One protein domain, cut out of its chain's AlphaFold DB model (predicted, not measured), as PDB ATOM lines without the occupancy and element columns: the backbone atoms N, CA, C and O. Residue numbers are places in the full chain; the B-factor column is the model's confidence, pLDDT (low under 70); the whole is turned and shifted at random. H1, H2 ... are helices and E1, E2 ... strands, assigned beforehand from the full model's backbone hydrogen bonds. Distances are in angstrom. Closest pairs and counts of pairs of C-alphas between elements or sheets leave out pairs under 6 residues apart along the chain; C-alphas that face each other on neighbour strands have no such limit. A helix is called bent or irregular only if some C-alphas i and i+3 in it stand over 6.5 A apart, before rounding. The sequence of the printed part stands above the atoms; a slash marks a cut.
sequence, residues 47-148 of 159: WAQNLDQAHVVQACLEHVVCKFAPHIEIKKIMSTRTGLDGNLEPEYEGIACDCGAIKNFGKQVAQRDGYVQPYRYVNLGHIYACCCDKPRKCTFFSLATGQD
ATOM      1  N   TRP A  47      10.118  -1.748   2.333       84.00
ATOM      2  CA  TRP A  47      11.204  -0.853   1.931       84.00
ATOM      3  C   TRP A  47      12.561  -1.561   1.774       84.00
ATOM      4  O   TRP A  47      13.422  -1.051   1.066       84.00
ATOM      5  N   ALA A  48      12.767  -2.738   2.381       84.75
ATOM      6  CA  ALA A  48      14.034  -3.475   2.330       84.75
ATOM      7  C   ALA A  48      14.061  -4.629   1.310       84.75
ATOM      8  O   ALA A  48      15.109  -5.250   1.140       84.75
ATOM      9  N   GLN A  49      12.944  -4.957   0.645       84.56
ATOM     10  CA  GLN A  49      12.842  -6.168  -0.190       84.56
ATOM     11  C   GLN A  49      13.804  -6.183  -1.387       84.56
ATOM     12  O   GLN A  49      14.266  -7.250  -1.778       84.56
ATOM     13  N   ASN A  50      14.130  -5.010  -1.934       86.00
ATOM     14  CA  ASN A  50      15.000  -4.855  -3.107       86.00
ATOM     15  C   ASN A  50      16.249  -4.016  -2.811       86.00
ATOM     16  O   ASN A  50      16.864  -3.463  -3.723       86.00
ATOM     17  N   LEU A  51      16.595  -3.864  -1.534       84.25
ATOM     18  CA  LEU A  51      17.667  -2.974  -1.121       84.25
ATOM     19  C   LEU A  51      19.024  -3.673  -1.245       84.25
ATOM     20  O   LEU A  51      19.203  -4.798  -0.775       84.25
ATOM     21  N   ASP A  52      19.991  -2.999  -1.861       83.88
ATOM     22  CA  ASP A  52      21.362  -3.500  -1.909       83.88
ATOM     23  C   ASP A  52      22.019  -3.405  -0.517       83.88
ATOM     24  O   ASP A  52      21.661  -2.560   0.307       83.88
ATOM     25  N   GLN A  53      23.025  -4.245  -0.263       73.88
ATOM     26  CA  GLN A  53      23.711  -4.297   1.031       73.88
ATOM     27  C   GLN A  53      24.397  -2.974   1.431       73.88
ATOM     28  O   GLN A  53      24.486  -2.687   2.625       73.88
ATOM     29  N   ALA A  54      24.870  -2.175   0.471       81.69
ATOM     30  CA  ALA A  54      25.490  -0.875   0.715       81.69
ATOM     31  C   ALA A  54      24.484   0.164   1.238       81.69
ATOM     32  O   ALA A  54      24.859   1.028   2.030       81.69
ATOM     33  N   HIS A  55      23.207   0.048   0.872       85.06
ATOM     34  CA  HIS A  55      22.158   0.976   1.298       85.06
ATOM     35  C   HIS A  55      21.403   0.509   2.554       85.06
ATOM     36  O   HIS A  55      20.722   1.317   3.185       85.06
ATOM     37  N   VAL A  56      21.530  -0.766   2.960       82.75
ATOM     38  CA  VAL A  56      20.741  -1.337   4.076       82.75
ATOM     39  C   VAL A  56      20.931  -0.563   5.372       82.75
ATOM     40  O   VAL A  56      19.957  -0.325   6.082       82.75
ATOM     41  N   VAL A  57      22.159  -0.152   5.687       84.62
ATOM     42  CA  VAL A  57      22.442   0.588   6.925       84.62
ATOM     43  C   VAL A  57      21.701   1.925   6.939       84.62
ATOM     44  O   VAL A  57      20.999   2.218   7.906       84.62
ATOM     45  N   GLN A  58      21.810   2.696   5.856       86.50
ATOM     46  CA  GLN A  58      21.178   4.007   5.732       86.50
ATOM     47  C   GLN A  58      19.649   3.901   5.792       86.50
ATOM     48  O   GLN A  58      19.018   4.587   6.591       86.50
ATOM     49  N   ALA A  59      19.065   2.968   5.035       85.06
ATOM     50  CA  ALA A  59      17.624   2.739   5.049       85.06
ATOM     51  C   ALA A  59      17.124   2.303   6.437       85.06
ATOM     52  O   ALA A  59      16.098   2.783   6.912       85.06
ATOM     53  N   CYS A  60      17.869   1.446   7.147       82.38
ATOM     54  CA  CYS A  60      17.499   1.088   8.515       82.38
ATOM     55  C   CYS A  60      17.464   2.318   9.430       82.38
ATOM     56  O   CYS A  60      16.514   2.447  10.193       82.38
ATOM     57  N   LEU A  61      18.459   3.214   9.344       81.62
ATOM     58  CA  LEU A  61      18.533   4.434  10.161       81.62
ATOM     59  C   LEU A  61      17.352   5.384   9.914       81.62
ATOM     60  O   LEU A  61      16.819   5.939  10.874       81.62
ATOM     61  N   GLU A  62      16.904   5.522   8.666       85.00
ATOM     62  CA  GLU A  62      15.742   6.344   8.289       85.00
ATOM     63  C   GLU A  62      14.419   5.811   8.857       85.00
ATOM     64  O   GLU A  62      13.488   6.577   9.106       85.00
ATOM     65  N   HIS A  63      14.350   4.505   9.118       81.12
ATOM     66  CA  HIS A  63      13.160   3.833   9.631       81.12
ATOM     67  C   HIS A  63      13.244   3.475  11.126       81.12
ATOM     68  O   HIS A  63      12.331   2.855  11.659       81.12
ATOM     69  N   VAL A  64      14.294   3.855  11.861       79.06
ATOM     70  CA  VAL A  64      14.395   3.527  13.296       79.06
ATOM     71  C   VAL A  64      13.240   4.148  14.096       79.06
ATOM     72  O   VAL A  64      13.125   5.363  14.217       79.06
ATOM     73  N   VAL A  65      12.455   3.300  14.769       76.25
ATOM     74  CA  VAL A  65      11.392   3.722  15.710       76.25
ATOM     75  C   VAL A  65      11.753   3.472  17.182       76.25
ATOM     76  O   VAL A  65      10.992   3.784  18.100       76.25
ATOM     77  N   CYS A  66      12.911   2.864  17.443       75.19
ATOM     78  CA  CYS A  66      13.345   2.495  18.786       75.19
ATOM     79  C   CYS A  66      13.963   3.685  19.544       75.19
ATOM     80  O   CYS A  66      14.964   4.248  19.109       75.19
ATOM     81  N   LYS A  67      13.455   3.984  20.754       74.62
ATOM     82  CA  LYS A  67      13.972   5.065  21.626       74.62
ATOM     83  C   LYS A  67      15.439   4.907  22.050       74.62
ATOM     84  O   LYS A  67      16.055   5.870  22.485       74.62
ATOM     85  N   PHE A  68      15.987   3.691  21.974       71.69
ATOM     86  CA  PHE A  68      17.378   3.401  22.344       71.69
ATOM     87  C   PHE A  68      18.375   3.618  21.195       71.69
ATOM     88  O   PHE A  68      19.535   3.256  21.374       71.69
ATOM     89  N   ALA A  69      17.918   4.165  20.057       68.56
ATOM     90  CA  ALA A  69      18.718   4.591  18.906       68.56
ATOM     91  C   ALA A  69      19.837   3.592  18.529       68.56
ATOM     92  O   ALA A  69      20.994   3.788  18.906       68.56
ATOM     93  N   PRO A  70      19.511   2.482  17.839       76.25
ATOM     94  CA  PRO A  70      20.512   1.519  17.404       76.25
ATOM     95  C   PRO A  70      21.569   2.145  16.485       76.25
ATOM     96  O   PRO A  70      21.246   2.774  15.483       76.25
ATOM     97  N   HIS A  71      22.835   1.908  16.810       79.62
ATOM     98  CA  HIS A  71      23.979   2.083  15.929       79.62
ATOM     99  C   HIS A  71      24.118   0.842  15.046       79.62
ATOM    100  O   HIS A  71      24.364  -0.258  15.549       79.62
ATOM    101  N   ILE A  72      23.930   1.008  13.741       82.38
ATOM    102  CA  ILE A  72      23.926  -0.082  12.762       82.38
ATOM    103  C   ILE A  72      25.167   0.065  11.886       82.38
ATOM    104  O   ILE A  72      25.414   1.136  11.343       82.38
ATOM    105  N   GLU A  73      25.954  -0.999  11.749       82.19
ATOM    106  CA  GLU A  73      27.208  -0.967  10.990       82.19
ATOM    107  C   GLU A  73      27.576  -2.351  10.443       82.19
ATOM    108  O   GLU A  73      27.117  -3.382  10.941       82.19
ATOM    109  N   ILE A  74      28.437  -2.399   9.427       81.38
ATOM    110  CA  ILE A  74      29.014  -3.658   8.943       81.38
ATOM    111  C   ILE A  74      30.192  -4.017   9.854       81.38
ATOM    112  O   ILE A  74      31.169  -3.276   9.929       81.38
ATOM    113  N   LYS A  75      30.117  -5.165  10.537       79.50
ATOM    114  CA  LYS A  75      31.200  -5.676  11.387       79.50
ATOM    115  C   LYS A  75      31.849  -6.902  10.793       79.50
ATOM    116  O   LYS A  75      31.176  -7.851  10.395       79.50
ATOM    117  N   LYS A  76      33.176  -6.907  10.869       81.44
ATOM    118  CA  LYS A  76      34.014  -8.085  10.694       81.44
ATOM    119  C   LYS A  76      34.600  -8.469  12.046       81.44
ATOM    120  O   LYS A  76      35.301  -7.673  12.663       81.44
ATOM    121  N   ILE A  77      34.272  -9.660  12.529       77.38
ATOM    122  CA  ILE A  77      34.770 -10.187  13.800       77.38
ATOM    123  C   ILE A  77      35.802 -11.250  13.476       77.38
ATOM    124  O   ILE A  77      35.518 -12.201  12.749       77.38
ATOM    125  N   MET A  78      36.998 -11.068  14.019       81.56
ATOM    126  CA  MET A  78      38.101 -12.006  13.876       81.56
ATOM    127  C   MET A  78      37.959 -13.116  14.917       81.56
ATOM    128  O   MET A  78      37.588 -12.855  16.060       81.56
ATOM    129  N   SER A  79      38.230 -14.351  14.513       75.75
ATOM    130  CA  SER A  79      38.267 -15.494  15.422       75.75
ATOM    131  C   SER A  79      39.540 -15.474  16.272       75.75
ATOM    132  O   SER A  79      40.470 -14.708  16.024       75.75
ATOM    133  N   THR A  80      39.619 -16.379  17.245       78.38
ATOM    134  CA  THR A  80      40.861 -16.679  17.977       78.38
ATOM    135  C   THR A  80      41.783 -17.650  17.232       78.38
ATOM    136  O   THR A  80      42.833 -18.020  17.754       78.38
ATOM    137  N   ARG A  81      41.394 -18.104  16.033       78.88
ATOM    138  CA  ARG A  81      42.157 -19.063  15.231       78.88
ATOM    139  C   ARG A  81      43.035 -18.319  14.239       78.88
ATOM    140  O   ARG A  81      42.559 -17.448  13.514       78.88
ATOM    141  N   THR A  82      44.300 -18.710  14.187       83.44
ATOM    142  CA  THR A  82      45.257 -18.202  13.206       83.44
ATOM    143  C   THR A  82      45.203 -19.057  11.942       83.44
ATOM    144  O   THR A  82      45.255 -20.286  12.019       83.44
ATOM    145  N   GLY A  83      45.074 -18.405  10.793       81.50
ATOM    146  CA  GLY A  83      45.105 -19.017   9.475       81.50
ATOM    147  C   GLY A  83      46.516 -19.426   9.058       81.50
ATOM    148  O   GLY A  83      47.510 -19.162   9.737       81.50
ATOM    149  N   LEU A  84      46.604 -20.078   7.899       80.44
ATOM    150  CA  LEU A  84      47.869 -20.549   7.317       80.44
ATOM    151  C   LEU A  84      48.848 -19.411   6.983       80.44
ATOM    152  O   LEU A  84      50.043 -19.652   6.850       80.44
ATOM    153  N   ASP A  85      48.341 -18.191   6.835       85.62
ATOM    154  CA  ASP A  85      49.088 -16.962   6.574       85.62
ATOM    155  C   ASP A  85      49.580 -16.265   7.856       85.62
ATOM    156  O   ASP A  85      50.220 -15.219   7.776       85.62
ATOM    157  N   GLY A  86      49.295 -16.823   9.037       82.75
ATOM    158  CA  GLY A  86      49.673 -16.233  10.322       82.75
ATOM    159  C   GLY A  86      48.737 -15.120  10.807       82.75
ATOM    160  O   GLY A  86      48.935 -14.612  11.910       82.75
ATOM    161  N   ASN A  87      47.698 -14.770  10.042       85.75
ATOM    162  CA  ASN A  87      46.685 -13.797  10.449       85.75
ATOM    163  C   ASN A  87      45.507 -14.481  11.145       85.75
ATOM    164  O   ASN A  87      45.240 -15.660  10.928       85.75
ATOM    165  N   LEU A  88      44.762 -13.743  11.969       82.06
ATOM    166  CA  LEU A  88      43.499 -14.254  12.506       82.06
ATOM    167  C   LEU A  88      42.510 -14.499  11.359       82.06
ATOM    168  O   LEU A  88      42.366 -13.664  10.467       82.06
ATOM    169  N   GLU A  89      41.798 -15.621  11.388       83.00
ATOM    170  CA  GLU A  89      40.740 -15.882  10.413       83.00
ATOM    171  C   GLU A  89      39.472 -15.110  10.802       83.00
ATOM    172  O   GLU A  89      39.106 -15.115  11.984       83.00
ATOM    173  N   PRO A  90      38.757 -14.472   9.857       78.88
ATOM    174  CA  PRO A  90      37.464 -13.874  10.157       78.88
ATOM    175  C   PRO A  90      36.454 -14.957  10.546       78.88
ATOM    176  O   PRO A  90      36.314 -15.974   9.873       78.88
ATOM    177  N   GLU A  91      35.735 -14.727  11.640       76.62
ATOM    178  CA  GLU A  91      34.673 -15.607  12.131       76.62
ATOM    179  C   GLU A  91      33.292 -15.170  11.636       76.62
ATOM    180  O   GLU A  91      32.415 -15.998  11.378       76.62
ATOM    181  N   TYR A  92      33.108 -13.858  11.498       77.56
ATOM    182  CA  TYR A  92      31.865 -13.229  11.078       77.56
ATOM    183  C   TYR A  92      32.162 -11.996  10.233       77.56
ATOM    184  O   TYR A  92      33.081 -11.236  10.531       77.56
ATOM    185  N   GLU A  93      31.351 -11.783   9.208       79.25
ATOM    186  CA  GLU A  93      31.325 -10.557   8.423       79.25
ATOM    187  C   GLU A  93      29.870 -10.298   8.035       79.25
ATOM    188  O   GLU A  93      29.244 -11.132   7.378       79.25
ATOM    189  N   GLY A  94      29.298  -9.190   8.499       78.31
ATOM    190  CA  GLY A  94      27.893  -8.891   8.250       78.31
ATOM    191  C   GLY A  94      27.400  -7.648   8.974       78.31
ATOM    192  O   GLY A  94      28.132  -7.010   9.729       78.31
ATOM    193  N   ILE A  95      26.134  -7.307   8.749       77.56
ATOM    194  CA  ILE A  95      25.496  -6.156   9.391       77.56
ATOM    195  C   ILE A  95      25.214  -6.500  10.853       77.56
ATOM    196  O   ILE A  95      24.627  -7.536  11.163       77.56
ATOM    197  N   ALA A  96      25.674  -5.639  11.748       78.69
ATOM    198  CA  ALA A  96      25.476  -5.731  13.180       78.69
ATOM    199  C   ALA A  96      24.786  -4.464  13.686       78.69
ATOM    200  O   ALA A  96      24.870  -3.395  13.084       78.69
ATOM    201  N   CYS A  97      24.122  -4.592  14.828       76.56
ATOM    202  CA  CYS A  97      23.505  -3.473  15.520       76.56
ATOM    203  C   CYS A  97      23.923  -3.476  16.989       76.56
ATOM    204  O   CYS A  97      23.927  -4.519  17.643       76.56
ATOM    205  N   ASP A  98      24.238  -2.295  17.505       74.38
ATOM    206  CA  ASP A  98      24.537  -2.018  18.904       74.38
ATOM    207  C   ASP A  98      23.586  -0.930  19.415       74.38
ATOM    208  O   ASP A  98      23.279   0.023  18.714       74.38
ATOM    209  N   CYS A  99      23.078  -1.055  20.634       75.31
ATOM    210  CA  CYS A  99      22.238  -0.036  21.257       75.31
ATOM    211  C   CYS A  99      22.392  -0.106  22.777       75.31
ATOM    212  O   CYS A  99      22.853  -1.115  23.318       75.31
ATOM    213  N   GLY A 100      21.966   0.938  23.495       71.50
ATOM    214  CA  GLY A 100      22.091   0.977  24.959       71.50
ATOM    215  C   GLY A 100      21.482  -0.250  25.657       71.50
ATOM    216  O   GLY A 100      22.055  -0.779  26.607       71.50
ATOM    217  N   ALA A 101      20.372  -0.779  25.133       72.81
ATOM    218  CA  ALA A 101      19.748  -1.987  25.664       72.81
ATOM    219  C   ALA A 101      20.602  -3.251  25.435       72.81
ATOM    220  O   ALA A 101      20.709  -4.099  26.316       72.81
ATOM    221  N   ILE A 102      21.258  -3.378  24.283       77.50
ATOM    222  CA  ILE A 102      22.145  -4.510  23.984       77.50
ATOM    223  C   ILE A 102      23.387  -4.478  24.876       77.50
ATOM    224  O   ILE A 102      23.793  -5.520  25.387       77.50
ATOM    225  N   LYS A 103      23.955  -3.296  25.135       76.19
ATOM    226  CA  LYS A 103      25.090  -3.146  26.060       76.19
ATOM    227  C   LYS A 103      24.737  -3.600  27.474       76.19
ATOM    228  O   LYS A 103      25.507  -4.326  28.097       76.19
ATOM    229  N   ASN A 104      23.550  -3.227  27.947       75.31
ATOM    230  CA  ASN A 104      23.114  -3.508  29.315       75.31
ATOM    231  C   ASN A 104      22.623  -4.953  29.505       75.31
ATOM    232  O   ASN A 104      22.918  -5.577  30.522       75.31
ATOM    233  N   PHE A 105      21.898  -5.505  28.528       76.75
ATOM    234  CA  PHE A 105      21.211  -6.798  28.666       76.75
ATOM    235  C   PHE A 105      21.810  -7.918  27.813       76.75
ATOM    236  O   PHE A 105      21.514  -9.089  28.046       76.75
ATOM    237  N   GLY A 106      22.688  -7.597  26.862       75.62
ATOM    238  CA  GLY A 106      23.268  -8.551  25.915       75.62
ATOM    239  C   GLY A 106      23.927  -9.743  26.594       75.62
ATOM    240  O   GLY A 106      23.680 -10.880  26.210       75.62
ATOM    241  N   LYS A 107      24.701  -9.503  27.660       76.50
ATOM    242  CA  LYS A 107      25.359 -10.572  28.425       76.50
ATOM    243  C   LYS A 107      24.362 -11.489  29.140       76.50
ATOM    244  O   LYS A 107      24.544 -12.701  29.122       76.50
ATOM    245  N   GLN A 108      23.312 -10.930  29.740       76.62
ATOM    246  CA  GLN A 108      22.289 -11.716  30.444       76.62
ATOM    247  C   GLN A 108      21.512 -12.602  29.464       76.62
ATOM    248  O   GLN A 108      21.300 -13.782  29.730       76.62
ATOM    249  N   VAL A 109      21.149 -12.048  28.303       73.19
ATOM    250  CA  VAL A 109      20.498 -12.798  27.220       73.19
ATOM    251  C   VAL A 109      21.430 -13.876  26.664       73.19
ATOM    252  O   VAL A 109      20.986 -15.003  26.479       73.19
ATOM    253  N   ALA A 110      22.723 -13.574  26.475       72.44
ATOM    254  CA  ALA A 110      23.733 -14.561  26.080       72.44
ATOM    255  C   ALA A 110      23.717 -15.775  27.007       72.44
ATOM    256  O   ALA A 110      23.546 -16.898  26.550       72.44
ATOM    257  N   GLN A 111      23.842 -15.525  28.308       74.19
ATOM    258  CA  GLN A 111      23.952 -16.572  29.314       74.19
ATOM    259  C   GLN A 111      22.677 -17.409  29.413       74.19
ATOM    260  O   GLN A 111      22.765 -18.632  29.487       74.19
ATOM    261  N   ARG A 112      21.500 -16.768  29.371       73.69
ATOM    262  CA  ARG A 112      20.205 -17.464  29.378       73.69
ATOM    263  C   ARG A 112      20.071 -18.432  28.201       73.69
ATOM    264  O   ARG A 112      19.545 -19.524  28.375       73.69
ATOM    265  N   ASP A 113      20.566 -18.037  27.032       69.56
ATOM    266  CA  ASP A 113      20.445 -18.814  25.800       69.56
ATOM    267  C   ASP A 113      21.646 -19.776  25.594       69.56
ATOM    268  O   ASP A 113      21.798 -20.372  24.531       69.56
ATOM    269  N   GLY A 114      22.492 -19.962  26.619       68.44
ATOM    270  CA  GLY A 114      23.598 -20.932  26.618       68.44
ATOM    271  C   GLY A 114      24.900 -20.431  25.986       68.44
ATOM    272  O   GLY A 114      25.809 -21.220  25.726       68.44
ATOM    273  N   TYR A 115      25.023 -19.125  25.749       70.06
ATOM    274  CA  TYR A 115      26.197 -18.504  25.146       70.06
ATOM    275  C   TYR A 115      27.100 -17.848  26.194       70.06
ATOM    276  O   TYR A 115      26.657 -17.142  27.099       70.06
ATOM    277  N   VAL A 116      28.413 -18.029  26.032       63.75
ATOM    278  CA  VAL A 116      29.426 -17.474  26.948       63.75
ATOM    279  C   VAL A 116      29.544 -15.955  26.787       63.75
ATOM    280  O   VAL A 116      29.934 -15.242  27.712       63.75
ATOM    281  N   GLN A 117      29.235 -15.452  25.593       62.16
ATOM    282  CA  GLN A 117      29.654 -14.135  25.157       62.16
ATOM    283  C   GLN A 117      28.649 -13.514  24.166       62.16
ATOM    284  O   GLN A 117      28.192 -14.216  23.264       62.16
ATOM    285  N   PRO A 118      28.302 -12.215  24.284       63.91
ATOM    286  CA  PRO A 118      27.277 -11.564  23.453       63.91
ATOM    287  C   PRO A 118      27.662 -11.300  21.981       63.91
ATOM    288  O   PRO A 118      27.100 -10.430  21.324       63.91
ATOM    289  N   TYR A 119      28.631 -12.031  21.433       60.84
ATOM    290  CA  TYR A 119      29.529 -11.523  20.388       60.84
ATOM    291  C   TYR A 119      29.051 -11.628  18.952       60.84
ATOM    292  O   TYR A 119      29.806 -11.311  18.041       60.84
ATOM    293  N   ARG A 120      27.805 -12.018  18.711       61.50
ATOM    294  CA  ARG A 120      27.217 -11.898  17.372       61.50
ATOM    295  C   ARG A 120      25.918 -11.143  17.481       61.50
ATOM    296  O   ARG A 120      24.839 -11.726  17.414       61.50
ATOM    297  N   TYR A 121      26.052  -9.851  17.747       61.56
ATOM    298  CA  TYR A 121      24.916  -8.967  17.914       61.56
ATOM    299  C   TYR A 121      23.974  -9.035  16.706       61.56
ATOM    300  O   TYR A 121      24.397  -9.247  15.569       61.56
ATOM    301  N   VAL A 122      22.691  -8.911  17.038       65.81
ATOM    302  CA  VAL A 122      21.517  -8.592  16.222       65.81
ATOM    303  C   VAL A 122      21.668  -8.776  14.709       65.81
ATOM    304  O   VAL A 122      22.327  -7.987  14.036       65.81
ATOM    305  N   ASN A 123      20.980  -9.779  14.166       70.50
ATOM    306  CA  ASN A 123      20.866  -9.958  12.722       70.50
ATOM    307  C   ASN A 123      19.954  -8.904  12.074       70.50
ATOM    308  O   ASN A 123      19.225  -8.183  12.757       70.50
ATOM    309  N   LEU A 124      19.944  -8.868  10.740       70.31
ATOM    310  CA  LEU A 124      19.057  -7.987   9.977       70.31
ATOM    311  C   LEU A 124      17.583  -8.133  10.355       70.31
ATOM    312  O   LEU A 124      16.889  -7.133  10.437       70.31
ATOM    313  N   GLY A 125      17.110  -9.340  10.672       71.06
ATOM    314  CA  GLY A 125      15.736  -9.539  11.140       71.06
ATOM    315  C   GLY A 125      15.438  -8.787  12.438       71.06
ATOM    316  O   GLY A 125      14.407  -8.139  12.572       71.06
ATOM    317  N   HIS A 126      16.357  -8.795  13.396       70.69
ATOM    318  CA  HIS A 126      16.165  -8.079  14.652       70.69
ATOM    319  C   HIS A 126      16.383  -6.566  14.480       70.69
ATOM    320  O   HIS A 126      15.715  -5.778  15.147       70.69
ATOM    321  N   ILE A 127      17.217  -6.143  13.526       73.31
ATOM    322  CA  ILE A 127      17.278  -4.742  13.082       73.31
ATOM    323  C   ILE A 127      15.934  -4.324  12.478       73.31
ATOM    324  O   ILE A 127      15.374  -3.312  12.892       73.31
ATOM    325  N   TYR A 128      15.349  -5.127  11.592       72.62
ATOM    326  CA  TYR A 128      14.033  -4.859  11.022       72.62
ATOM    327  C   TYR A 128      12.934  -4.836  12.085       72.62
ATOM    328  O   TYR A 128      12.084  -3.956  12.039       72.62
ATOM    329  N   ALA A 129      12.988  -5.695  13.107       70.31
ATOM    330  CA  ALA A 129      12.066  -5.614  14.243       70.31
ATOM    331  C   ALA A 129      12.159  -4.263  14.982       70.31
ATOM    332  O   ALA A 129      11.143  -3.727  15.426       70.31
ATOM    333  N   CYS A 130      13.367  -3.701  15.094       69.00
ATOM    334  CA  CYS A 130      13.602  -2.376  15.671       69.00
ATOM    335  C   CYS A 130      13.191  -1.215  14.746       69.00
ATOM    336  O   CYS A 130      12.885  -0.139  15.262       69.00
ATOM    337  N   CYS A 131      13.195  -1.415  13.423       66.31
ATOM    338  CA  CYS A 131      12.918  -0.376  12.420       66.31
ATOM    339  C   CYS A 131      11.484  -0.420  11.845       66.31
ATOM    340  O   CYS A 131      11.023   0.555  11.280       66.31
ATOM    341  N   CYS A 132      10.748  -1.533  11.937       55.84
ATOM    342  CA  CYS A 132       9.544  -1.725  11.099       55.84
ATOM    343  C   CYS A 132       8.275  -2.108  11.843       55.84
ATOM    344  O   CYS A 132       7.205  -2.115  11.243       55.84
ATOM    345  N   ASP A 133       8.374  -2.505  13.107       63.62
ATOM    346  CA  ASP A 133       7.240  -3.107  13.800       63.62
ATOM    347  C   ASP A 133       6.970  -2.371  15.112       63.62
ATOM    348  O   ASP A 133       6.629  -1.190  15.129       63.62
ATOM    349  N   LYS A 134       7.127  -3.046  16.244       66.81
ATOM    350  CA  LYS A 134       6.932  -2.464  17.564       66.81
ATOM    351  C   LYS A 134       8.222  -2.679  18.328       66.81
ATOM    352  O   LYS A 134       8.614  -3.837  18.472       66.81
ATOM    353  N   PRO A 135       8.821  -1.635  18.926       65.75
ATOM    354  CA  PRO A 135       9.990  -1.801  19.782       65.75
ATOM    355  C   PRO A 135       9.803  -2.907  20.837       65.75
ATOM    356  O   PRO A 135      10.731  -3.647  21.120       65.75
ATOM    357  N   ARG A 136       8.573  -3.142  21.320       66.31
ATOM    358  CA  ARG A 136       8.210  -4.251  22.231       66.31
ATOM    359  C   ARG A 136       8.476  -5.676  21.704       66.31
ATOM    360  O   ARG A 136       8.473  -6.611  22.496       66.31
ATOM    361  N   LYS A 137       8.675  -5.878  20.398       69.31
ATOM    362  CA  LYS A 137       9.073  -7.177  19.822       69.31
ATOM    363  C   LYS A 137      10.583  -7.412  19.891       69.31
ATOM    364  O   LYS A 137      11.026  -8.552  19.795       69.31
ATOM    365  N   CYS A 138      11.377  -6.362  20.098       71.62
ATOM    366  CA  CYS A 138      12.799  -6.490  20.383       71.62
ATOM    367  C   CYS A 138      12.984  -7.005  21.819       71.62
ATOM    368  O   CYS A 138      12.596  -6.348  22.787       71.62
ATOM    369  N   THR A 139      13.623  -8.168  21.972       73.19
ATOM    370  CA  THR A 139      13.926  -8.760  23.287       73.19
ATOM    371  C   THR A 139      14.699  -7.791  24.183       73.19
ATOM    372  O   THR A 139      14.388  -7.665  25.365       73.19
ATOM    373  N   PHE A 140      15.667  -7.054  23.625       75.12
ATOM    374  CA  PHE A 140      16.465  -6.092  24.390       75.12
ATOM    375  C   PHE A 140      15.641  -4.875  24.822       75.12
ATOM    376  O   PHE A 140      15.777  -4.422  25.955       75.12
ATOM    377  N   PHE A 141      14.739  -4.379  23.970       75.06
ATOM    378  CA  PHE A 141      13.821  -3.297  24.330       75.06
ATOM    379  C   PHE A 141      12.862  -3.718  25.448       75.06
ATOM    380  O   PHE A 141      12.632  -2.950  26.382       75.06
ATOM    381  N   SER A 142      12.315  -4.934  25.384       76.00
ATOM    382  CA  SER A 142      11.416  -5.462  26.416       76.00
ATOM    383  C   SER A 142      12.118  -5.647  27.758       76.00
ATOM    384  O   SER A 142      11.548  -5.310  28.790       76.00
ATOM    385  N   LEU A 143      13.376  -6.094  27.760       74.69
ATOM    386  CA  LEU A 143      14.187  -6.166  28.980       74.69
ATOM    387  C   LEU A 143      14.495  -4.774  29.547       74.69
ATOM    388  O   LEU A 143      14.349  -4.552  30.747       74.69
ATOM    389  N   ALA A 144      14.844  -3.818  28.683       75.56
ATOM    390  CA  ALA A 144      15.136  -2.449  29.095       75.56
ATOM    391  C   ALA A 144      13.910  -1.724  29.667       75.56
ATOM    392  O   ALA A 144      14.000  -1.054  30.689       75.56
ATOM    393  N   THR A 145      12.746  -1.888  29.036       76.06
ATOM    394  CA  THR A 145      11.499  -1.243  29.479       76.06
ATOM    395  C   THR A 145      10.802  -1.984  30.620       76.06
ATOM    396  O   THR A 145      10.143  -1.345  31.435       76.06
ATOM    397  N   GLY A 146      10.987  -3.303  30.740       70.06
ATOM    398  CA  GLY A 146      10.564  -4.067  31.915       70.06
ATOM    399  C   GLY A 146      11.306  -3.631  33.181       70.06
ATOM    400  O   GLY A 146      10.707  -3.537  34.252       70.06
ATOM    401  N   GLN A 147      12.583  -3.254  33.049       57.66
ATOM    402  CA  GLN A 147      13.323  -2.617  34.135       57.66
ATOM    403  C   GLN A 147      12.942  -1.152  34.371       57.66
ATOM    404  O   GLN A 147      12.984  -0.743  35.523       57.66
ATOM    405  N   ASP A 148      12.500  -0.367  33.379       50.41
ATOM    406  CA  ASP A 148      12.034   1.019  33.617       50.41
ATOM    407  C   ASP A 148      10.887   1.078  34.656       50.41
ATOM    408  O   ASP A 148      10.827   2.010  35.463       50.41
TER     409      ASP A 148
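This is residues 47 to 148 of the 159 residues of an uncharacterized protein of Lentisphaerae bacterium (UniProt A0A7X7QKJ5). What shape do these atoms make? A long two-stranded hairpin, E1 and E2, reaches out from a flat body of four short helices, and its far end makes one end of the longest axis. At its other end H1 and H3 pack side by side beside the strands, while H2 and H4 cross steeply as a second pair. What are the counts? The 102 printed residues include four named helices and two named strands, in the order H1, E1, E2, H2, H3, H4, with an antiparallel sheet E1 - E2, and the class is mixed, helices and strands. The whole is only just compact, close to loose, with a radius of gyration of the C-alphas of 15.2 A and spans of 46 by 35 by 17 A.

Where do the first elements lie? H1, residues 53 to 62, begins at C-alpha 53 (23.711, -4.297, 1.031) and is 15.1 A long. E1, residues 71 to 82, is 29.5 A long and ends at C-alpha 82 (45.257, -18.202, 13.206); E2, residues 88 to 98, is 23.5 A long. What follows? H2, residues 100 to 112, is 19.1 A long, and H3, residues 124 to 132, is 11.4 A long. H4, residues 139 to 148, is 14.3 A long and ends at C-alpha 148 (12.034, 1.019, 33.617).

How is the hairpin paired? E1 and E2 are antiparallel at 160 degrees, with N 71 and O 98 at 2.7 A and N 77 and O 92 at 2.8 A, within hydrogen-bond range. E1 bends by 57 degrees at residue 74, and E2 bends by 80 degrees at residue 95. Which helices are nearest to it? The closest C-alphas of H1 and E1, Val 57 and Ile 72, are 6.1 A apart; those of H3 and E2, Leu 124 and Ile 95, are 6.7 A apart. H1 and H3 touch, closest at the C-alphas of Cys 60 and Cys 131, 6.2 A, at a shallow tilt of 31 degrees, the same way. Where are H2 and H4? H2, with residues 101 to 106 alone, touches H4, closest at the C-alphas of Ala 101 and Phe 140, 5.4 A; they run opposite ways at a steep tilt of 69.8 degrees, only just short of about perpendicular. H3 and H4 are near each other, with 6 pairs of C-alphas within 10 A, and H1 is apart from H2 and H4. How do the helix backbones stand? In H3 and H4 every O i to N i+4 pair is within hydrogen-bond range, against 4 of 6 in H1 and 7 of 9 in H2; H1 and H2 are irregular, C-alphas 54 and 57 being 7.1 A apart and C-alphas 104 and 107 7.5 A.

How large is it, and is it cut? The two C-alphas farthest apart, those of Leu 84 and Asp 148, are 49.4 A apart, and the printed part has no cut. Which link is long, and where is confidence low? The link from H2 to H3, 11 residues, is long. The mean pLDDT of the printed part is 75.2, and 20 residues are under 70, among them 116 to 122 and 130 to 137.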